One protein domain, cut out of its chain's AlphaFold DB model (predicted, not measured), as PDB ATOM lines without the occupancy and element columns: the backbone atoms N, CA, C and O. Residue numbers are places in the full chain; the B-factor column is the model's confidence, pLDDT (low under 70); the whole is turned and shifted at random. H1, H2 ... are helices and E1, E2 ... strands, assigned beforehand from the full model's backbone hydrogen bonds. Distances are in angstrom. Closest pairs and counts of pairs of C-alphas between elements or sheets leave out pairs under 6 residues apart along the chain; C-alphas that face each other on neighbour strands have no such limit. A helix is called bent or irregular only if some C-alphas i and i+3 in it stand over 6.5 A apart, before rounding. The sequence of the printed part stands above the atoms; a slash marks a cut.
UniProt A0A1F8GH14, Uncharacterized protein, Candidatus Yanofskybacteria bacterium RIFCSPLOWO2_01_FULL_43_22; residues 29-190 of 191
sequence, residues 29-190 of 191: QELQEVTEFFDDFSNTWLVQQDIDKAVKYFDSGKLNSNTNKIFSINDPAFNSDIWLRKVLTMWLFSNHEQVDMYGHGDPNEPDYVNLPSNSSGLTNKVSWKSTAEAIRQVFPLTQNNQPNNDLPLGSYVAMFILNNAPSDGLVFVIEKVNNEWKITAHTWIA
ATOM      1  N   GLN A  29     113.188  59.370  95.205       88.38
ATOM      2  CA  GLN A  29     113.915  60.207  96.146       88.38
ATOM      3  C   GLN A  29     113.359  61.636  96.201       88.38
ATOM      4  O   GLN A  29     113.113  62.152  97.280       88.38
ATOM      5  N   GLU A  30     113.127  62.275  95.057       89.19
ATOM      6  CA  GLU A  30     112.610  63.646  95.003       89.19
ATOM      7  C   GLU A  30     111.191  63.732  95.583       89.19
ATOM      8  O   GLU A  30     110.890  64.635  96.361       89.19
ATOM      9  N   LEU A  31     110.349  62.735  95.280       88.19
ATOM     10  CA  LEU A  31     109.019  62.605  95.879       88.19
ATOM     11  C   LEU A  31     109.093  62.416  97.404       88.19
ATOM     12  O   LEU A  31     108.271  62.966  98.136       88.19
ATOM     13  N   GLN A  32     110.066  61.646  97.889       91.19
ATOM     14  CA  GLN A  32     110.296  61.481  99.319       91.19
ATOM     15  C   GLN A  32     110.731  62.807  99.964       91.19
ATOM     16  O   GLN A  32     110.127  63.213 100.951       91.19
ATOM     17  N   GLU A  33     111.698  63.517  99.374       94.25
ATOM     18  CA  GLU A  33     112.190  64.808  99.880       94.25
ATOM     19  C   GLU A  33     111.065  65.851  99.994       94.25
ATOM     20  O   GLU A  33     110.962  66.546 101.005       94.25
ATOM     21  N   VAL A  34     110.198  65.959  98.980       94.31
ATOM     22  CA  VAL A  34     109.071  66.906  99.023       94.31
ATOM     23  C   VAL A  34     107.995  66.486 100.027       94.31
ATOM     24  O   VAL A  34     107.371  67.348 100.644       94.31
ATOM     25  N   THR A  35     107.796  65.179 100.223       93.56
ATOM     26  CA  THR A  35     106.867  64.662 101.239       93.56
ATOM     27  C   THR A  35     107.365  65.018 102.637       93.56
ATOM     28  O   THR A  35     106.615  65.608 103.409       93.56
ATOM     29  N   GLU A  36     108.640  64.758 102.932       95.62
ATOM     30  CA  GLU A  36     109.270  65.106 104.214       95.62
ATOM     31  C   GLU A  36     109.209  66.620 104.472       95.62
ATOM     32  O   GLU A  36     108.785  67.054 105.543       95.62
ATOM     33  N   PHE A  37     109.532  67.436 103.462       97.31
ATOM     34  CA  PHE A  37     109.401  68.893 103.537       97.31
ATOM     35  C   PHE A  37     107.972  69.337 103.886       97.31
ATOM     36  O   PHE A  37     107.773  70.227 104.719       97.31
ATOM     37  N   PHE A  38     106.970  68.748 103.231       96.06
ATOM     38  CA  PHE A  38     105.579  69.135 103.422       96.06
ATOM     39  C   PHE A  38     105.011  68.654 104.761       96.06
ATOM     40  O   PHE A  38     104.214  69.367 105.381       96.06
ATOM     41  N   ASP A  39     105.447  67.488 105.234       95.88
ATOM     42  CA  ASP A  39     105.122  66.981 106.565       95.88
ATOM     43  C   ASP A  39     105.705  67.893 107.653       95.88
ATOM     44  O   ASP A  39     104.985  68.274 108.582       95.88
ATOM     45  N   ASP A  40     106.959  68.328 107.504       98.06
ATOM     46  CA  ASP A  40     107.608  69.269 108.422       98.06
ATOM     47  C   ASP A  40     106.899  70.631 108.447       98.06
ATOM     48  O   ASP A  40     106.625  71.178 109.528       98.06
ATOM     49  N   PHE A  41     106.529  71.159 107.275       98.12
ATOM     50  CA  PHE A  41     105.708  72.366 107.157       98.12
ATOM     51  C   PHE A  41     104.368  72.203 107.883       98.12
ATOM     52  O   PHE A  41     104.030  73.004 108.760       98.12
ATOM     53  N   SER A  42     103.620  71.149 107.550       97.50
ATOM     54  CA  SER A  42     102.279  70.895 108.082       97.50
ATOM     55  C   SER A  42     102.311  70.676 109.591       97.50
ATOM     56  O   SER A  42     101.447  71.171 110.311       97.50
ATOM     57  N   ASN A  43     103.334  69.989 110.101       98.06
ATOM     58  CA  ASN A  43     103.537  69.805 111.532       98.06
ATOM     59  C   ASN A  43     103.882  71.130 112.229       98.06
ATOM     60  O   ASN A  43     103.325  71.439 113.282       98.06
ATOM     61  N   THR A  44     104.757  71.945 111.633       98.56
ATOM     62  CA  THR A  44     105.106  73.277 112.160       98.56
ATOM     63  C   THR A  44     103.875  74.185 112.236       98.56
ATOM     64  O   THR A  44     103.655  74.868 113.237       98.56
ATOM     65  N   TRP A  45     103.052  74.179 111.190       98.12
ATOM     66  CA  TRP A  45     101.887  75.046 111.083       98.12
ATOM     67  C   TRP A  45     100.672  74.538 111.866       98.12
ATOM     68  O   TRP A  45     100.138  75.267 112.696       98.12
ATOM     69  N   LEU A  46     100.212  73.314 111.618       97.31
ATOM     70  CA  LEU A  46      98.937  72.831 112.154       97.31
ATOM     71  C   LEU A  46      99.090  72.348 113.601       97.31
ATOM     72  O   LEU A  46      98.267  72.672 114.457       97.31
ATOM     73  N   VAL A  47     100.160  71.604 113.891       97.44
ATOM     74  CA  VAL A  47     100.359  70.947 115.194       97.44
ATOM     75  C   VAL A  47     101.076  71.872 116.172       97.44
ATOM     76  O   VAL A  47     100.561  72.158 117.250       97.44
ATOM     77  N   GLN A  48     102.256  72.373 115.799       97.62
ATOM     78  CA  GLN A  48     103.035  73.270 116.660       97.62
ATOM     79  C   GLN A  48     102.466  74.693 116.681       97.62
ATOM     80  O   GLN A  48     102.696  75.423 117.645       97.62
ATOM     81  N   GLN A  49     101.726  75.084 115.636       97.12
ATOM     82  CA  GLN A  49     101.124  76.415 115.492       97.12
ATOM     83  C   GLN A  49     102.134  77.559 115.598       97.12
ATOM     84  O   GLN A  49     101.801  78.666 116.035       97.12
ATOM     85  N   ASP A  50     103.368  77.285 115.170       97.62
ATOM     86  CA  ASP A  50     104.476  78.231 115.140       97.62
ATOM     87  C   ASP A  50     104.463  78.969 113.795       97.62
ATOM     88  O   ASP A  50     105.122  78.577 112.829       97.62
ATOM     89  N   ILE A  51     103.654  80.029 113.726       97.69
ATOM     90  CA  ILE A  51     103.462  80.814 112.500       97.69
ATOM     91  C   ILE A  51     104.782  81.452 112.041       97.69
ATOM     92  O   ILE A  51     105.065  81.478 110.845       97.69
ATOM     93  N   ASP A  52     105.625  81.896 112.978       97.00
ATOM     94  CA  ASP A  52     106.935  82.489 112.683       97.00
ATOM     95  C   ASP A  52     107.888  81.515 111.982       97.00
ATOM     96  O   ASP A  52     108.680  81.922 111.125       97.00
ATOM     97  N   LYS A  53     107.835  80.226 112.333       97.94
ATOM     98  CA  LYS A  53     108.580  79.189 111.612       97.94
ATOM     99  C   LYS A  53     107.876  78.758 110.331       97.94
ATOM    100  O   LYS A  53     108.558  78.591 109.323       97.94
ATOM    101  N   ALA A  54     106.552  78.611 110.343       98.25
ATOM    102  CA  ALA A  54     105.782  78.144 109.191       98.25
ATOM    103  C   ALA A  54     105.969  79.046 107.958       98.25
ATOM    104  O   ALA A  54     106.158  78.543 106.852       98.25
ATOM    105  N   VAL A  55     106.025  80.372 108.133       97.50
ATOM    106  CA  VAL A  55     106.244  81.288 106.997       97.50
ATOM    107  C   VAL A  55     107.607  81.122 106.316       97.50
ATOM    108  O   VAL A  55     107.746  81.463 105.146       97.50
ATOM    109  N   LYS A  56     108.609  80.533 106.987       97.50
ATOM    110  CA  LYS A  56     109.951  80.300 106.410       97.50
ATOM    111  C   LYS A  56     109.987  79.173 105.371       97.50
ATOM    112  O   LYS A  56     110.974  79.049 104.638       97.50
ATOM    113  N   TYR A  57     108.927  78.366 105.307       98.06
ATOM    114  CA  TYR A  57     108.741  77.357 104.264       98.06
ATOM    115  C   TYR A  57     108.340  77.984 102.924       98.06
ATOM    116  O   TYR A  57     108.424  77.315 101.899       98.06
ATOM    117  N   PHE A  58     107.946  79.260 102.903       97.19
ATOM    118  CA  PHE A  58     107.544  79.959 101.689       97.19
ATOM    119  C   PHE A  58     108.701  80.745 101.075       97.19
ATOM    120  O   PHE A  58     109.548  81.300 101.777       97.19
ATOM    121  N   ASP A  59     108.714  80.832  99.746       95.62
ATOM    122  CA  ASP A  59     109.558  81.786  99.030       95.62
ATOM    123  C   ASP A  59     108.843  83.141  98.945       95.62
ATOM    124  O   ASP A  59     107.870  83.303  98.206       95.62
ATOM    125  N   SER A  60     109.311  84.128  99.711       88.38
ATOM    126  CA  SER A  60     108.650  85.436  99.813       88.38
ATOM    127  C   SER A  60     108.624  86.212  98.491       88.38
ATOM    128  O   SER A  60     107.659  86.933  98.224       88.38
ATOM    129  N   GLY A  61     109.645  86.045  97.642       87.56
ATOM    130  CA  GLY A  61     109.734  86.706  96.339       87.56
ATOM    131  C   GLY A  61     108.659  86.217  95.367       87.56
ATOM    132  O   GLY A  61     107.922  87.025  94.791       87.56
ATOM    133  N   LYS A  62     108.526  84.895  95.220       87.38
ATOM    134  CA  LYS A  62     107.498  84.265  94.382       87.38
ATOM    135  C   LYS A  62     106.099  84.458  94.951       87.38
ATOM    136  O   LYS A  62     105.187  84.766  94.182       87.38
ATOM    137  N   LEU A  63     105.943  84.364  96.275       84.19
ATOM    138  CA  LEU A  63     104.659  84.585  96.937       84.19
ATOM    139  C   LEU A  63     104.112  85.980  96.611       84.19
ATOM    140  O   LEU A  63     102.996  86.085  96.121       84.19
ATOM    141  N   ASN A  64     104.916  87.037  96.769       79.81
ATOM    142  CA  ASN A  64     104.489  88.407  96.470       79.81
ATOM    143  C   ASN A  64     104.028  88.573  95.005       79.81
ATOM    144  O   ASN A  64     102.972  89.146  94.732       79.81
ATOM    145  N   SER A  65     104.773  88.005  94.049       76.25
ATOM    146  CA  SER A  65     104.381  88.007  92.630       76.25
ATOM    147  C   SER A  65     103.033  87.314  92.393       76.25
ATOM    148  O   SER A  65     102.224  87.796  91.599       76.25
ATOM    149  N   ASN A  66     102.785  86.185  93.055       74.56
ATOM    150  CA  ASN A  66     101.566  85.402  92.863       74.56
ATOM    151  C   ASN A  66     100.361  86.032  93.571       74.56
ATOM    152  O   ASN A  66      99.301  86.167  92.962       74.56
ATOM    153  N   THR A  67     100.528  86.504  94.805       71.06
ATOM    154  CA  THR A  67      99.454  87.134  95.580       71.06
ATOM    155  C   THR A  67      98.935  88.408  94.908       71.06
ATOM    156  O   THR A  67      97.723  88.581  94.791       71.06
ATOM    157  N   ASN A  68      99.820  89.258  94.370       70.38
ATOM    158  CA  ASN A  68      99.397  90.462  93.638       70.38
ATOM    159  C   ASN A  68      98.568  90.132  92.390       70.38
ATOM    160  O   ASN A  68      97.626  90.856  92.072       70.38
ATOM    161  N   LYS A  69      98.893  89.033  91.696       71.62
ATOM    162  CA  LYS A  69      98.126  88.571  90.530       71.62
ATOM    163  C   LYS A  69      96.749  88.043  90.928       71.62
ATOM    164  O   LYS A  69      95.777  88.364  90.256       71.62
ATOM    165  N   ILE A  70      96.674  87.251  92.000       69.00
ATOM    166  CA  ILE A  70      95.436  86.586  92.435       69.00
ATOM    167  C   ILE A  70      94.432  87.604  92.979       69.00
ATOM    168  O   ILE A  70      93.296  87.660  92.515       69.00
ATOM    169  N   PHE A  71      94.851  88.442  93.927       69.75
ATOM    170  CA  PHE A  71      93.933  89.348  94.625       69.75
ATOM    171  C   PHE A  71      93.822  90.721  93.965       69.75
ATOM    172  O   PHE A  71      93.082  91.568  94.457       69.75
ATOM    173  N   SER A  72      94.541  90.964  92.857       78.12
ATOM    174  CA  SER A  72      94.578  92.275  92.187       78.12
ATOM    175  C   SER A  72      94.779  93.414  93.194       78.12
ATOM    176  O   SER A  72      94.006  94.371  93.238       78.12
ATOM    177  N   ILE A  73      95.771  93.244  94.072       74.44
ATOM    178  CA  ILE A  73      95.926  94.071  95.267       74.44
ATOM    179  C   ILE A  73      96.238  95.502  94.848       74.44
ATOM    180  O   ILE A  73      97.272  95.773  94.240       74.44
ATOM    181  N   ASN A  74      95.333  96.414  95.193       67.75
ATOM    182  CA  ASN A  74      95.463  97.834  94.866       67.75
ATOM    183  C   ASN A  74      96.127  98.644  95.987       67.75
ATOM    184  O   ASN A  74      96.358  99.840  95.817       67.75
ATOM    185  N   ASP A  75      96.419  98.013  97.128       73.00
ATOM    186  CA  ASP A  75      97.046  98.666  98.272       73.00
ATOM    187  C   ASP A  75      98.583  98.664  98.144       73.00
ATOM    188  O   ASP A  75      99.212  97.610  98.274       73.00
ATOM    189  N   PRO A  76      99.229  99.828  97.935       70.25
ATOM    190  CA  PRO A  76     100.687  99.924  97.896       70.25
ATOM    191  C   PRO A  76     101.356  99.633  99.252       70.25
ATOM    192  O   PRO A  76     102.570  99.433  99.289       70.25
ATOM    193  N   ALA A  77     100.600  99.615 100.357       75.81
ATOM    194  CA  ALA A  77     101.080  99.220 101.679       75.81
ATOM    195  C   ALA A  77     100.966  97.705 101.936       75.81
ATOM    196  O   ALA A  77     101.315  97.243 103.028       75.81
ATOM    197  N   PHE A  78     100.505  96.924 100.952       82.81
ATOM    198  CA  PHE A  78     100.380  95.480 101.087       82.81
ATOM    199  C   PHE A  78     101.717  94.823 101.443       82.81
ATOM    200  O   PHE A  78     102.745  95.020 100.793       82.81
ATOM    201  N   ASN A  79     101.679  93.987 102.478       88.38
ATOM    202  CA  ASN A  79     102.820  93.219 102.941       88.38
ATOM    203  C   ASN A  79     102.488  91.727 102.871       88.38
ATOM    204  O   ASN A  79     101.690  91.215 103.659       88.38
ATOM    205  N   SER A  80     103.139  91.033 101.939       88.00
ATOM    206  CA  SER A  80     102.899  89.619 101.661       88.00
ATOM    207  C   SER A  80     103.245  88.697 102.836       88.00
ATOM    208  O   SER A  80     102.616  87.652 102.983       88.00
ATOM    209  N   ASP A  81     104.204  89.073 103.691       91.12
ATOM    210  CA  ASP A  81     104.537  88.317 104.908       91.12
ATOM    211  C   ASP A  81     103.415  88.429 105.945       91.12
ATOM    212  O   ASP A  81     102.925  87.418 106.445       91.12
ATOM    213  N   ILE A  82     102.930  89.649 106.208       92.06
ATOM    214  CA  ILE A  82     101.803  89.875 107.131       92.06
ATOM    215  C   ILE A  82     100.548  89.154 106.633       92.06
ATOM    216  O   ILE A  82      99.837  88.531 107.425       92.06
ATOM    217  N   TRP A  83     100.295  89.212 105.329       91.88
ATOM    218  CA  TRP A  83      99.191  88.499 104.704       91.88
ATOM    219  C   TRP A  83      99.296  86.989 104.885       91.88
ATOM    220  O   TRP A  83      98.367  86.377 105.409       91.88
ATOM    221  N   LEU A  84     100.442  86.393 104.550       94.06
ATOM    222  CA  LEU A  84     100.656  84.957 104.708       94.06
ATOM    223  C   LEU A  84     100.446  84.514 106.160       94.06
ATOM    224  O   LEU A  84      99.781  83.514 106.422       94.06
ATOM    225  N   ARG A  85     100.961  85.290 107.116       96.06
ATOM    226  CA  ARG A  85     100.762  85.043 108.548       96.06
ATOM    227  C   ARG A  85      99.287  85.038 108.933       96.06
ATOM    228  O   ARG A  85      98.866  84.151 109.674       96.06
ATOM    229  N   LYS A  86      98.512  86.008 108.437       94.12
ATOM    230  CA  LYS A  86      97.061  86.078 108.658       94.12
ATOM    231  C   LYS A  86      96.351  84.871 108.051       94.12
ATOM    232  O   LYS A  86      95.583  84.230 108.760       94.12
ATOM    233  N   VAL A  87      96.669  84.502 106.807       92.69
ATOM    234  CA  VAL A  87      96.079  83.327 106.145       92.69
ATOM    235  C   VAL A  87      96.372  82.048 106.928       92.69
ATOM    236  O   VAL A  87      95.446  81.328 107.283       92.69
ATOM    237  N   LEU A  88      97.632  81.777 107.278       95.56
ATOM    238  CA  LEU A  88      97.981  80.579 108.052       95.56
ATOM    239  C   LEU A  88      97.305  80.567 109.432       95.56
ATOM    240  O   LEU A  88      96.855  79.519 109.890       95.56
ATOM    241  N   THR A  89      97.213  81.718 110.099       95.31
ATOM    242  CA  THR A  89      96.568  81.823 111.418       95.31
ATOM    243  C   THR A  89      95.060  81.589 111.333       95.31
ATOM    244  O   THR A  89      94.481  80.958 112.213       95.31
ATOM    245  N   MET A  90      94.424  82.067 110.267       93.44
ATOM    246  CA  MET A  90      92.985  81.972 110.042       93.44
ATOM    247  C   MET A  90      92.494  80.519 109.961       93.44
ATOM    248  O   MET A  90      91.503  80.164 110.591       93.44
ATOM    249  N   TRP A  91      93.235  79.626 109.307       93.69
ATOM    250  CA  TRP A  91      92.869  78.201 109.253       93.69
ATOM    251  C   TRP A  91      92.937  77.479 110.610       93.69
ATOM    252  O   TRP A  91      92.465  76.348 110.739       93.69
ATOM    253  N   LEU A  92      93.496  78.125 111.641       95.12
ATOM    254  CA  LEU A  92      93.516  77.611 113.009       95.12
ATOM    255  C   LEU A  92      92.272  78.014 113.819       95.12
ATOM    256  O   LEU A  92      92.152  77.594 114.971       95.12
ATOM    257  N   PHE A  93      91.337  78.803 113.275       92.88
ATOM    258  CA  PHE A  93      90.064  79.077 113.949       92.88
ATOM    259  C   PHE A  93      89.231  77.795 114.092       92.88
ATOM    260  O   PHE A  93      89.077  77.016 113.153       92.88
ATOM    261  N   SER A  94      88.649  77.568 115.271       90.94
ATOM    262  CA  SER A  94      87.771  76.414 115.502       90.94
ATOM    263  C   SER A  94      86.421  76.530 114.810       90.94
ATOM    264  O   SER A  94      85.819  75.508 114.496       90.94
ATOM    265  N   ASN A  95      85.939  77.757 114.601       86.94
ATOM    266  CA  ASN A  95      84.734  78.026 113.832       86.94
ATOM    267  C   ASN A  95      85.119  78.700 112.514       86.94
ATOM    268  O   ASN A  95      85.412  79.897 112.502       86.94
ATOM    269  N   HIS A  96      85.096  77.934 111.425       84.44
ATOM    270  CA  HIS A  96      85.450  78.457 110.111       84.44
ATOM    271  C   HIS A  96      84.392  79.412 109.532       84.44
ATOM    272  O   HIS A  96      84.735  80.247 108.717       84.44
ATOM    273  N   GLU A  97      83.156  79.444 110.044       80.56
ATOM    274  CA  GLU A  97      82.176  80.478 109.651       80.56
ATOM    275  C   GLU A  97      82.653  81.898 110.014       80.56
ATOM    276  O   GLU A  97      82.237  82.887 109.415       80.56
ATOM    277  N   GLN A  98      83.542  82.028 111.010       79.06
ATOM    278  CA  GLN A  98      84.158  83.318 111.333       79.06
ATOM    279  C   GLN A  98      85.111  83.786 110.237       79.06
ATOM    280  O   GLN A  98      85.290  84.988 110.063       79.06
ATOM    281  N   VAL A  99      85.707  82.854 109.499       82.38
ATOM    282  CA  VAL A  99      86.637  83.146 108.412       82.38
ATOM    283  C   VAL A  99      85.918  83.793 107.229       82.38
ATOM    284  O   VAL A  99      86.449  84.747 106.651       82.38
ATOM    285  N   ASP A 100      84.677  83.382 106.956       79.06
ATOM    286  CA  ASP A 100      83.795  84.013 105.968       79.06
ATOM    287  C   ASP A 100      83.606  85.501 106.252       79.06
ATOM    288  O   ASP A 100      83.701  86.326 105.341       79.06
ATOM    289  N   MET A 101      83.391  85.855 107.523       79.56
ATOM    290  CA  MET A 101      83.207  87.250 107.938       79.56
ATOM    291  C   MET A 101      84.463  88.095 107.708       79.56
ATOM    292  O   MET A 101      84.354  89.277 107.412       79.56
ATOM    293  N   TYR A 102      85.649  87.493 107.813       80.94
ATOM    294  CA  TYR A 102      86.924  88.173 107.575       80.94
ATOM    295  C   TYR A 102      87.377  88.127 106.108       80.94
ATOM    296  O   TYR A 102      88.526  88.462 105.811       80.94
ATOM    297  N   GLY A 103      86.509  87.684 105.193       79.88
ATOM    298  CA  GLY A 103      86.810  87.658 103.766       79.88
ATOM    299  C   GLY A 103      87.795  86.568 103.351       79.88
ATOM    300  O   GLY A 103      88.467  86.719 102.335       79.88
ATOM    301  N   HIS A 104      87.935  85.491 104.136       84.56
ATOM    302  CA  HIS A 104      88.859  84.381 103.852       84.56
ATOM    303  C   HIS A 104      90.325  84.797 103.631       84.56
ATOM    304  O   HIS A 104      91.082  84.105 102.959       84.56
ATOM    305  N   GLY A 105      90.760  85.925 104.198       84.94
ATOM    306  CA  GLY A 105      92.123  86.413 103.997       84.94
ATOM    307  C   GLY A 105      92.341  87.140 102.667       84.94
ATOM    308  O   GLY A 105      93.496  87.370 102.304       84.94
ATOM    309  N   ASP A 106      91.272  87.530 101.961       86.44
ATOM    310  CA  ASP A 106      91.350  88.511 100.878       86.44
ATOM    311  C   ASP A 106      91.758  89.876 101.465       86.44
ATOM    312  O   ASP A 106      91.012  90.455 102.258       86.44
ATOM    313  N   PRO A 107      92.934  90.420 101.104       86.31
ATOM    314  CA  PRO A 107      93.398  91.701 101.628       86.31
ATOM    315  C   PRO A 107      92.529  92.899 101.217       86.31
ATOM    316  O   PRO A 107      92.710  93.981 101.775       86.31
ATOM    317  N   ASN A 108      91.608  92.738 100.260       85.75
ATOM    318  CA  ASN A 108      90.676  93.788  99.852       85.75
ATOM    319  C   ASN A 108      89.380  93.813 100.682       85.75
ATOM    320  O   ASN A 108      88.605  94.765 100.558       85.75
ATOM    321  N   GLU A 109      89.113  92.790 101.498       87.00
ATOM    322  CA  GLU A 109      87.898  92.735 102.313       87.00
ATOM    323  C   GLU A 109      88.042  93.629 103.562       87.00
ATOM    324  O   GLU A 109      89.092  93.609 104.214       87.00
ATOM    325  N   PRO A 110      87.019  94.426 103.943       86.75
ATOM    326  CA  PRO A 110      87.145  95.424 105.015       86.75
ATOM    327  C   PRO A 110      87.632  94.858 106.354       86.75
ATOM    328  O   PRO A 110      88.403  95.502 107.068       86.75
ATOM    329  N   ASP A 111      87.208  93.637 106.681       87.56
ATOM    330  CA  ASP A 111      87.497  92.993 107.960       87.56
ATOM    331  C   ASP A 111      88.830  92.221 107.981       87.56
ATOM    332  O   ASP A 111      89.266  91.777 109.048       87.56
ATOM    333  N   TYR A 112      89.556  92.141 106.858       87.19
ATOM    334  CA  TYR A 112      90.891  91.530 106.786       87.19
ATOM    335  C   TYR A 112      91.874  92.127 107.805       87.19
ATOM    336  O   TYR A 112      92.725  91.429 108.377       87.19
ATOM    337  N   VAL A 113      91.759  93.431 108.075       88.38
ATOM    338  CA  VAL A 113      92.635  94.136 109.023       88.38
ATOM    339  C   VAL A 113      92.561  93.522 110.424       88.38
ATOM    340  O   VAL A 113      93.580  93.487 111.118       88.38
ATOM    341  N   ASN A 114      91.413  92.935 110.778       89.19
ATOM    342  CA  ASN A 114      91.130  92.332 112.077       89.19
ATOM    343  C   ASN A 114      91.642  90.888 112.208       89.19
ATOM    344  O   ASN A 114      91.701  90.368 113.323       89.19
ATOM    345  N   LEU A 115      92.062  90.241 111.110       89.94
ATOM    346  CA  LEU A 115      92.633  88.893 111.184       89.94
ATOM    347  C   LEU A 115      93.931  88.885 112.012       89.94
ATOM    348  O   LEU A 115      94.827  89.696 111.766       89.94
ATOM    349  N   PRO A 116      94.096  87.964 112.966       92.81
ATOM    350  CA  PRO A 116      95.341  87.845 113.710       92.81
ATOM    351  C   PRO A 116      96.445  87.268 112.820       92.81
ATOM    352  O   PRO A 116      96.203  86.398 111.991       92.81
ATOM    353  N   SER A 117      97.679  87.730 113.012       94.38
ATOM    354  CA  SER A 117      98.865  87.235 112.297       94.38
ATOM    355  C   SER A 117      99.678  86.214 113.105       94.38
ATOM    356  O   SER A 117     100.807  85.892 112.738       94.38
ATOM    357  N   ASN A 118      99.170  85.776 114.259       94.44
ATOM    358  CA  ASN A 118      99.811  84.764 115.093       94.44
ATOM    359  C   ASN A 118      98.770  83.997 115.924       94.44
ATOM    360  O   ASN A 118      97.714  84.530 116.270       94.44
ATOM    361  N   SER A 119      99.096  82.759 116.296       92.44
ATOM    362  CA  SER A 119      98.196  81.823 116.975       92.44
ATOM    363  C   SER A 119      98.067  82.052 118.489       92.44
ATOM    364  O   SER A 119      97.183  81.476 119.124       92.44
ATOM    365  N   SER A 120      98.939  82.868 119.095       88.88
ATOM    366  CA  SER A 120      98.978  83.095 120.549       88.88
ATOM    367  C   SER A 120      97.776  83.882 121.085       88.88
ATOM    368  O   SER A 120      97.406  83.705 122.241       88.88
ATOM    369  N   GLY A 121      97.158  84.722 120.250       80.75
ATOM    370  CA  GLY A 121      95.987  85.533 120.604       80.75
ATOM    371  C   GLY A 121      94.637  84.887 120.280       80.75
ATOM    372  O   GLY A 121      93.602  85.497 120.536       80.75
ATOM    373  N   LEU A 122      94.625  83.682 119.705       87.81
ATOM    374  CA  LEU A 122      93.391  83.001 119.320       87.81
ATOM    375  C   LEU A 122      92.734  82.325 120.529       87.81
ATOM    376  O   LEU A 122      93.221  81.310 121.023       87.81
ATOM    377  N   THR A 123      91.595  82.854 120.974       83.00
ATOM    378  CA  THR A 123      90.802  82.288 122.079       83.00
ATOM    379  C   THR A 123      90.116  80.971 121.719       83.00
ATOM    380  O   THR A 123      89.974  80.113 122.583       83.00
ATOM    381  N   ASN A 124      89.729  80.789 120.454       84.62
ATOM    382  CA  ASN A 124      89.017  79.609 119.959       84.62
ATOM    383  C   ASN A 124      89.793  78.971 118.804       84.62
ATOM    384  O   ASN A 124      89.340  78.982 117.658       84.62
ATOM    385  N   LYS A 125      91.000  78.475 119.090       92.00
ATOM    386  CA  LYS A 125      91.785  77.740 118.098       92.00
ATOM    387  C   LYS A 125      91.587  76.241 118.217       92.00
ATOM    388  O   LYS A 125      91.462  75.704 119.319       92.00
ATOM    389  N   VAL A 126      91.600  75.566 117.079       93.31
ATOM    390  CA  VAL A 126      91.749  74.111 117.049       93.31
ATOM    391  C   VAL A 126      93.113  73.703 117.585       93.31
ATOM    392  O   VAL A 126      94.074  74.468 117.526       93.31
ATOM    393  N   SER A 127      93.200  72.493 118.122       93.56
ATOM    394  CA  SER A 127      94.453  71.893 118.566       93.56
ATOM    395  C   SER A 127      94.449  70.441 118.133       93.56
ATOM    396  O   SER A 127      93.538  69.699 118.491       93.56
ATOM    397  N   TRP A 128      95.487  70.039 117.411       95.31
ATOM    398  CA  TRP A 128      95.677  68.669 116.949       95.31
ATOM    399  C   TRP A 128      96.968  68.113 117.532       95.31
ATOM    400  O   TRP A 128      97.919  68.857 117.773       95.31
ATOM    401  N   LYS A 129      97.016  66.805 117.769       95.94
ATOM    402  CA  LYS A 129      98.214  66.117 118.271       95.94
ATOM    403  C   LYS A 129      99.143  65.677 117.144       95.94
ATOM    404  O   LYS A 129     100.299  65.354 117.403       95.94
ATOM    405  N   SER A 130      98.638  65.631 115.914       96.38
ATOM    406  CA  SER A 130      99.386  65.239 114.721       96.38
ATOM    407  C   SER A 130      98.777  65.850 113.458       96.38
ATOM    408  O   SER A 130      97.620  66.273 113.445       96.38
ATOM    409  N   THR A 131      99.546  65.858 112.370       94.56
ATOM    410  CA  THR A 131      99.073  66.279 111.041       94.56
ATOM    411  C   THR A 131      97.937  65.391 110.536       94.56
ATOM    412  O   THR A 131      96.966  65.895 109.981       94.56
ATOM    413  N   ALA A 132      98.002  64.084 110.809       93.31
ATOM    414  CA  ALA A 132      96.948  63.127 110.471       93.31
ATOM    415  C   ALA A 132      95.614  63.403 111.193       93.31
ATOM    416  O   ALA A 132      94.558  63.052 110.681       93.31
ATOM    417  N   GLU A 133      95.647  64.025 112.376       94.75
ATOM    418  CA  GLU A 133      94.435  64.474 113.071       94.75
ATOM    419  C   GLU A 133      93.919  65.810 112.514       94.75
ATOM    420  O   GLU A 133      92.715  66.054 112.511       94.75
ATOM    421  N   ALA A 134      94.806  66.676 112.025       94.19
ATOM    422  CA  ALA A 134      94.421  67.956 111.436       94.19
ATOM    423  C   ALA A 134      93.766  67.799 110.058       94.19
ATOM    424  O   ALA A 134      92.794  68.487 109.735       94.19
ATOM    425  N   ILE A 135      94.289  66.874 109.255       93.38
ATOM    426  CA  ILE A 135      93.925  66.706 107.854       93.38
ATOM    427  C   ILE A 135      92.877  65.601 107.706       93.38
ATOM    428  O   ILE A 135      93.109  64.440 108.030       93.38
ATOM    429  N   ARG A 136      91.720  65.965 107.153       89.12
ATOM    430  CA  ARG A 136      90.622  65.045 106.839       89.12
ATOM    431  C   ARG A 136      90.936  64.171 105.630       89.12
ATOM    432  O   ARG A 136      90.623  62.985 105.613       89.12
ATOM    433  N   GLN A 137      91.488  64.789 104.591       86.62
ATOM    434  CA  GLN A 137      91.742  64.150 103.308       86.62
ATOM    435  C   GLN A 137      92.989  64.754 102.677       86.62
ATOM    436  O   GLN A 137      93.069  65.968 102.519       86.62
ATOM    437  N   VAL A 138      93.929  63.893 102.291       83.31
ATOM    438  CA  VAL A 138      95.119  64.247 101.510       83.31
ATOM    439  C   VAL A 138      94.916  63.744 100.089       83.31
ATOM    440  O   VAL A 138      94.538  62.588  99.883       83.31
ATOM    441  N   PHE A 139      95.180  64.596  99.106       80.75
ATOM    442  CA  PHE A 139      95.305  64.177  97.716       80.75
ATOM    443  C   PHE A 139      96.779  63.869  97.423       80.75
ATOM    444  O   PHE A 139      97.651  64.543  97.977       80.75
ATOM    445  N   PRO A 140      97.089  62.865  96.582       79.62
ATOM    446  CA  PRO A 140      98.472  62.531  96.267       79.62
ATOM    447  C   PRO A 140      99.252  63.755  95.784       79.62
ATOM    448  O   PRO A 140      98.756  64.512  94.947       79.62
ATOM    449  N   LEU A 141     100.483  63.914  96.275       82.00
ATOM    450  CA  LEU A 141     101.424  64.886  95.728       82.00
ATOM    451  C   LEU A 141     101.635  64.579  94.245       82.00
ATOM    452  O   LEU A 141     102.070  63.485  93.879       82.00
ATOM    453  N   THR A 142     101.310  65.542  93.389       80.50
ATOM    454  CA  THR A 142     101.436  65.388  91.937       80.50
ATOM    455  C   THR A 142     102.527  66.301  91.410       80.50
ATOM    456  O   THR A 142     102.563  67.488  91.727       80.50
ATOM    457  N   GLN A 143     103.434  65.738  90.612       81.62
ATOM    458  CA  GLN A 143     104.455  66.511  89.918       81.62
ATOM    459  C   GLN A 143     103.863  67.098  88.637       81.62
ATOM    460  O   GLN A 143     103.240  66.386  87.840       81.62
ATOM    461  N   ASN A 144     104.085  68.389  88.409       77.56
ATOM    462  CA  ASN A 144     103.770  69.007  87.137       77.56
ATOM    463  C   ASN A 144     104.837  68.635  86.101       77.56
ATOM    464  O   ASN A 144     105.956  69.152  86.108       77.56
ATOM    465  N   ASN A 145     104.449  67.749  85.187       73.38
ATOM    466  CA  ASN A 145     105.284  67.268  84.085       73.38
ATOM    467  C   ASN A 145     104.906  67.897  82.733       73.38
ATOM    468  O   ASN A 145     105.418  67.490  81.692       73.38
ATOM    469  N   GLN A 146     103.978  68.859  82.729       64.88
ATOM    470  CA  GLN A 146     103.447  69.482  81.520       64.88
ATOM    471  C   GLN A 146     103.907  70.950  81.454       64.88
ATOM    472  O   GLN A 146     103.586  71.724  82.354       64.88
ATOM    473  N   PRO A 147     104.610  71.370  80.386       57.69
ATOM    474  CA  PRO A 147     105.057  72.757  80.217       57.69
ATOM    475  C   PRO A 147     103.921  73.732  79.853       57.69
ATOM    476  O   PRO A 147     104.156  74.933  79.791       57.69
ATOM    477  N   ASN A 148     102.706  73.229  79.600       54.75
ATOM    478  CA  ASN A 148     101.555  74.024  79.160       54.75
ATOM    479  C   ASN A 148     100.635  74.480  80.303       54.75
ATOM    480  O   ASN A 148      99.623  75.124  80.040       54.75
ATOM    481  N   ASN A 149     100.958  74.132  81.546       54.72
ATOM    482  CA  ASN A 149     100.202  74.564  82.714       54.72
ATOM    483  C   ASN A 149     100.922  75.760  83.337       54.72
ATOM    484  O   ASN A 149     102.147  75.800  83.324       54.72
ATOM    485  N   ASP A 150     100.187  76.699  83.927       70.50
ATOM    486  CA  ASP A 150     100.709  77.898  84.610       70.50
ATOM    487  C   ASP A 150     101.652  77.610  85.811       70.50
ATOM    488  O   ASP A 150     101.997  78.509  86.578       70.50
ATOM    489  N   LEU A 151     102.079  76.356  85.983       72.25
ATOM    490  CA  LEU A 151     103.010  75.868  86.989       72.25
ATOM    491  C   LEU A 151     104.374  75.550  86.352       72.25
ATOM    492  O   LEU A 151     104.429  74.948  85.277       72.25
ATOM    493  N   PRO A 152     105.496  75.883  87.011       75.31
ATOM    494  CA  PRO A 152     106.820  75.496  86.534       75.31
ATOM    495  C   PRO A 152     106.973  73.976  86.372       75.31
ATOM    496  O   PRO A 152     106.386  73.184  87.111       75.31
ATOM    497  N   LEU A 153     107.787  73.547  85.404       80.56
ATOM    498  CA  LEU A 153     108.132  72.132  85.251       80.56
ATOM    499  C   LEU A 153     108.888  71.646  86.499       80.56
ATOM    500  O   LEU A 153     109.808  72.321  86.961       80.56
ATOM    501  N   GLY A 154     108.512  70.479  87.025       83.31
ATOM    502  CA  GLY A 154     109.128  69.911  88.227       83.31
ATOM    503  C   GLY A 154     108.582  70.463  89.550       83.31
ATOM    504  O   GLY A 154     109.082  70.089  90.606       83.31
ATOM    505  N   SER A 155     107.552  71.317  89.522       89.06
ATOM    506  CA  SER A 155     106.814  71.690  90.734       89.06
ATOM    507  C   SER A 155     105.962  70.526  91.242       89.06
ATOM    508  O   SER A 155     105.431  69.755  90.440       89.06
ATOM    509  N   TYR A 156     105.725  70.465  92.546       91.50
ATOM    510  CA  TYR A 156     104.777  69.552  93.177       91.50
ATOM    511  C   TYR A 156     103.554  70.312  93.683       91.50
ATOM    512  O   TYR A 156     103.668  71.443  94.149       91.50
ATOM    513  N   VAL A 157     102.384  69.682  93.616       90.31
ATOM    514  CA  VAL A 157     101.142  70.227  94.172       90.31
ATOM    515  C   VAL A 157     100.702  69.375  95.349       90.31
ATOM    516  O   VAL A 157     100.445  68.180  95.187       90.31
ATOM    517  N   ALA A 158     100.597  70.005  96.519       91.75
ATOM    518  CA  ALA A 158      99.998  69.423  97.708       91.75
ATOM    519  C   ALA A 158      98.580  69.966  97.874       91.75
ATOM    520  O   ALA A 158      98.381  71.180  97.915       91.75
ATOM    521  N   MET A 159      97.596  69.075  97.975       93.06
ATOM    522  CA  MET A 159      96.207  69.451  98.216       93.06
ATOM    523  C   MET A 159      95.638  68.640  99.372       93.06
ATOM    524  O   MET A 159      95.811  67.419  99.425       93.06
ATOM    525  N   PHE A 160      94.942  69.309 100.288       92.69
ATOM    526  CA  PHE A 160      94.287  68.643 101.407       92.69
ATOM    527  C   PHE A 160      93.087  69.427 101.948       92.69
ATOM    528  O   PHE A 160      92.915  70.607 101.657       92.69
ATOM    529  N   ILE A 161      92.255  68.748 102.737       93.44
ATOM    530  CA  ILE A 161      91.084  69.305 103.428       93.44
ATOM    531  C   ILE A 161      91.316  69.190 104.934       93.44
ATOM    532  O   ILE A 161      91.731  68.131 105.414       93.44
ATOM    533  N   LEU A 162      91.030  70.251 105.688       93.69
ATOM    534  CA  LEU A 162      91.148  70.257 107.147       93.69
ATOM    535  C   LEU A 162      89.888  69.709 107.829       93.69
ATOM    536  O   LEU A 162      88.772  69.838 107.330       93.69
ATOM    537  N   ASN A 163      90.049  69.124 109.016       93.25
ATOM    538  CA  ASN A 163      88.915  68.605 109.786       93.25
ATOM    539  C   ASN A 163      87.969  69.703 110.308       93.25
ATOM    540  O   ASN A 163      86.772  69.451 110.431       93.25
ATOM    541  N   ASN A 164      88.475  70.907 110.595       91.31
ATOM    542  CA  ASN A 164      87.679  72.050 111.073       91.31
ATOM    543  C   ASN A 164      87.080  72.911 109.952       91.31
ATOM    544  O   ASN A 164      86.286  73.799 110.248       91.31
ATOM    545  N   ALA A 165      87.439  72.641 108.699       90.69
ATOM    546  CA  ALA A 165      86.930  73.329 107.518       90.69
ATOM    547  C   ALA A 165      86.654  72.301 106.401       90.69
ATOM    548  O   ALA A 165      87.340  72.278 105.383       90.69
ATOM    549  N   PRO A 166      85.697  71.374 106.601       89.44
ATOM    550  CA  PRO A 166      85.532  70.217 105.720       89.44
ATOM    551  C   PRO A 166      85.003  70.561 104.321       89.44
ATOM    552  O   PRO A 166      85.050  69.699 103.445       89.44
ATOM    553  N   SER A 167      84.477  71.772 104.131       88.44
ATOM    554  CA  SER A 167      84.025  72.277 102.833       88.44
ATOM    555  C   SER A 167      85.163  72.887 102.017       88.44
ATOM    556  O   SER A 167      85.027  73.012 100.804       88.44
ATOM    557  N   ASP A 168      86.293  73.209 102.649       87.81
ATOM    558  CA  ASP A 168      87.351  73.982 102.017       87.81
ATOM    559  C   ASP A 168      88.568  73.116 101.682       87.81
ATOM    560  O   ASP A 168      89.039  72.297 102.477       87.81
ATOM    561  N   GLY A 169      89.105  73.313 100.481       90.00
ATOM    562  CA  GLY A 169      90.345  72.686 100.032       90.00
ATOM    563  C   GLY A 169      91.510  73.661 100.090       90.00
ATOM    564  O   GLY A 169      91.409  74.766  99.569       90.00
ATOM    565  N   LEU A 170      92.637  73.240 100.653       92.50
ATOM    566  CA  LEU A 170      93.901  73.969 100.614       92.50
ATOM    567  C   LEU A 170      94.806  73.400  99.528       92.50
ATOM    568  O   LEU A 170      94.952  72.182  99.419       92.50
ATOM    569  N   VAL A 171      95.434  74.282  98.753       91.69
ATOM    570  CA  VAL A 171      96.355  73.923  97.672       91.69
ATOM    571  C   VAL A 171      97.660  74.691  97.841       91.69
ATOM    572  O   VAL A 171      97.655  75.915  97.959       91.69
ATOM    573  N   PHE A 172      98.781  73.976  97.794       93.06
ATOM    574  CA  PHE A 172     100.132  74.521  97.863       93.06
ATOM    575  C   PHE A 172     100.948  74.056  96.660       93.06
ATOM    576  O   PHE A 172     100.929  72.877  96.305       93.06
ATOM    577  N   VAL A 173     101.688  74.981  96.053       92.38
ATOM    578  CA  VAL A 173     102.673  74.690  95.007       92.38
ATOM    579  C   VAL A 173     104.055  74.714  95.640       92.38
ATOM    580  O   VAL A 173     104.425  75.696  96.285       92.38
ATOM    581  N   ILE A 174     104.801  73.628  95.464       94.62
ATOM    582  CA  ILE A 174     106.118  73.406  96.051       94.62
ATOM    583  C   ILE A 174     107.143  73.293  94.925       94.62
ATOM    584  O   ILE A 174     106.973  72.522  93.981       94.62
ATOM    585  N   GLU A 175     108.222  74.058  95.019       93.44
ATOM    586  CA  GLU A 175     109.291  74.096  94.023       93.44
ATOM    587  C   GLU A 175     110.656  74.114  94.700       93.44
ATOM    588  O   GLU A 175     110.797  74.541  95.849       93.44
ATOM    589  N   LYS A 176     111.688  73.712  93.957       94.12
ATOM    590  CA  LYS A 176     113.070  73.868  94.398       94.12
ATOM    591  C   LYS A 176     113.563  75.277  94.056       94.12
ATOM    592  O   LYS A 176     113.669  75.644  92.886       94.12
ATOM    593  N   VAL A 177     113.873  76.078  95.071       94.00
ATOM    594  CA  VAL A 177     114.414  77.440  94.958       94.00
ATOM    595  C   VAL A 177     115.789  77.467  95.616       94.00
ATOM    596  O   VAL A 177     115.921  77.139  96.789       94.00
ATOM    597  N   ASN A 178     116.835  77.829  94.865       94.00
ATOM    598  CA  ASN A 178     118.226  77.808  95.348       94.00
ATOM    599  C   ASN A 178     118.627  76.470  96.005       94.00
ATOM    600  O   ASN A 178     119.345  76.450  96.999       94.00
ATOM    601  N   ASN A 179     118.170  75.354  95.426       92.88
ATOM    602  CA  ASN A 179     118.385  73.988  95.916       92.88
ATOM    603  C   ASN A 179     117.642  73.611  97.220       92.88
ATOM    604  O   ASN A 179     117.842  72.505  97.718       92.88
ATOM    605  N   GLU A 180     116.746  74.459  97.729       96.19
ATOM    606  CA  GLU A 180     115.849  74.161  98.855       96.19
ATOM    607  C   GLU A 180     114.399  74.023  98.381       96.19
ATOM    608  O   GLU A 180     113.960  74.761  97.500       96.19
ATOM    609  N   TRP A 181     113.626  73.117  98.977       97.00
ATOM    610  CA  TRP A 181     112.179  73.080  98.761       97.00
ATOM    611  C   TRP A 181     111.516  74.294  99.413       97.00
ATOM    612  O   TRP A 181     111.821  74.645 100.556       97.00
ATOM    613  N   LYS A 182     110.630  74.957  98.670       97.56
ATOM    614  CA  LYS A 182     109.840  76.101  99.129       97.56
ATOM    615  C   LYS A 182     108.427  76.018  98.587       97.56
ATOM    616  O   LYS A 182     108.211  75.593  97.456       97.56
ATOM    617  N   ILE A 183     107.479  76.514  99.368       95.69
ATOM    618  CA  ILE A 183     106.135  76.810  98.891       95.69
ATOM    619  C   ILE A 183     106.181  78.144  98.140       95.69
ATOM    620  O   ILE A 183     106.570  79.174  98.693       95.69
ATOM    621  N   THR A 184     105.800  78.139  96.869       92.44
ATOM    622  CA  THR A 184     105.896  79.306  95.974       92.44
ATOM    623  C   THR A 184     104.542  79.928  95.660       92.44
ATOM    624  O   THR A 184     104.463  81.101  95.287       92.44
ATOM    625  N   ALA A 185     103.469  79.165  95.844       89.62
ATOM    626  CA  ALA A 185     102.101  79.639  95.752       89.62
ATOM    627  C   ALA A 185     101.206  78.840  96.698       89.62
ATOM    628  O   ALA A 185     101.486  77.684  97.020       89.62
ATOM    629  N   HIS A 186     100.106  79.457  97.108       90.38
ATOM    630  CA  HIS A 186      99.006  78.752  97.738       90.38
ATOM    631  C   HIS A 186      97.680  79.384  97.324       90.38
ATOM    632  O   HIS A 186      97.631  80.553  96.944       90.38
ATOM    633  N   THR A 187      96.616  78.599  97.406       86.50
ATOM    634  CA  THR A 187      95.237  79.055  97.247       86.50
ATOM    635  C   THR A 187      94.323  78.144  98.053       86.50
ATOM    636  O   THR A 187      94.737  77.076  98.511       86.50
ATOM    637  N   TRP A 188      93.071  78.548  98.208       87.44
ATOM    638  CA  TRP A 188      92.016  77.695  98.730       87.44
ATOM    639  C   TRP A 188      90.851  77.611  97.744       87.44
ATOM    640  O   TRP A 188      90.713  78.442  96.844       87.44
ATOM    641  N   ILE A 189      90.039  76.573  97.902       83.88
ATOM    642  CA  ILE A 189      88.787  76.348  97.183       83.88
ATOM    643  C   ILE A 189      87.702  76.334  98.253       83.88
ATOM    644  O   ILE A 189      87.696  75.423  99.073       83.88
ATOM    645  N   ALA A 190      86.834  77.345  98.252       78.12
ATOM    646  CA  ALA A 190      85.673  77.382  99.135       78.12
ATOM    647  C   ALA A 190      84.567  76.458  98.597       78.12
ATOM    648  O   ALA A 190      84.335  76.430  97.380       78.12
TER     649      ALA A 190
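This is residues 29 to 190 of the 191 residues of an uncharacterized protein of Candidatus Yanofskybacteria bacterium RIFCSPLOWO2_01_FULL_43_22 (UniProt A0A1F8GH14). A twisted wall of four antiparallel strands has the long helix H1 over one face, and its other face is bare. H3 lies on H1's side, beside the edge strand E4; H2 and H4 join the helical layer, while H5 and H6 with their loops make one end of the domain, away from the sheet. The printed part has 162 residues, with seven named helices followed by four named strands, E1 E2 E3 E4, which are also in this order across the sheet; the class is mixed. It is compact, with a radius of gyration of the C-alphas of 15.3 A, and rounded, with spans of 41 by 39 by 27 A.

H1, residues 29 to 47, begins at C-alpha 29 (113.915, 60.207, 96.146) and is 25.7 A long. H2 is residues 51 to 57, H3 residues 60 to 71, 16.1 A, and H4 residues 80 to 90, 15.1 A. H5 is residues 97 to 101, H6 residues 110 to 114 and H7 residues 131 to 134. H6 is only just irregular: C-alphas 110 and 113 are 6.9 A apart. E1 is residues 135 to 143, 20.8 A; E2 residues 156 to 162, 19.5 A; E3 residues 165 to 177, 30.5 A, bending by 78 degrees at residue 168. E4, residues 180 to 189, 27.2 A, ends at C-alpha 189 (88.787, 76.348, 97.183).

The strands form a meander, each the antiparallel neighbour of the one before and each such pair a hairpin. N 139 and O 159 are 2.9 A apart between E1 and E2, N 158 and O 172 2.9 A between E2 and E3, and N 171 and O 187 2.9 A between E3 and E4. H1 is on the sheet, making two layers, helix on one face; the closest C-alphas of H1 and E4 are Val 34 and Trp 181, 6.9 A. H3 is on the same face, at a height over the sheet of 5.8 A, only just over none of the strands, with 2 C-alphas on E4. H2 and H7 only graze the sheet. H1, with residues 41 to 45, touches H2 in a helical hairpin, at a shallow tilt of 13 degrees, opposite ways; Trp 45 and Ala 54 have the closest C-alphas, 5.3 A. H4 touches H2 at a steep tilt of 61 degrees, closest at C-alphas 51 and 85, 6.4 A. H4 and H6 are near each other. H5 and H6 are close but not clearly touching, with C-alphas 101 and 111 closest, 7.2 A. Every O i to N i+4 pair is within hydrogen-bond range in H1 and H4; H3 has 7 of 8, H2 1 of 3 with 3 of 4 O i to N i+3 pairs, H5 0 of 1 with 2 of 2, H6 0 of 1 with 1 of 2, and H7 is too short for such a pair.

The C-alphas farthest apart, of Thr 123 and Pro 147, are 45.2 A apart. The printed part has no cut. The links H6 to H7 and E1 to E2 are long. Residues 70 to 71, 74 and 146 to 149 have pLDDT under 70.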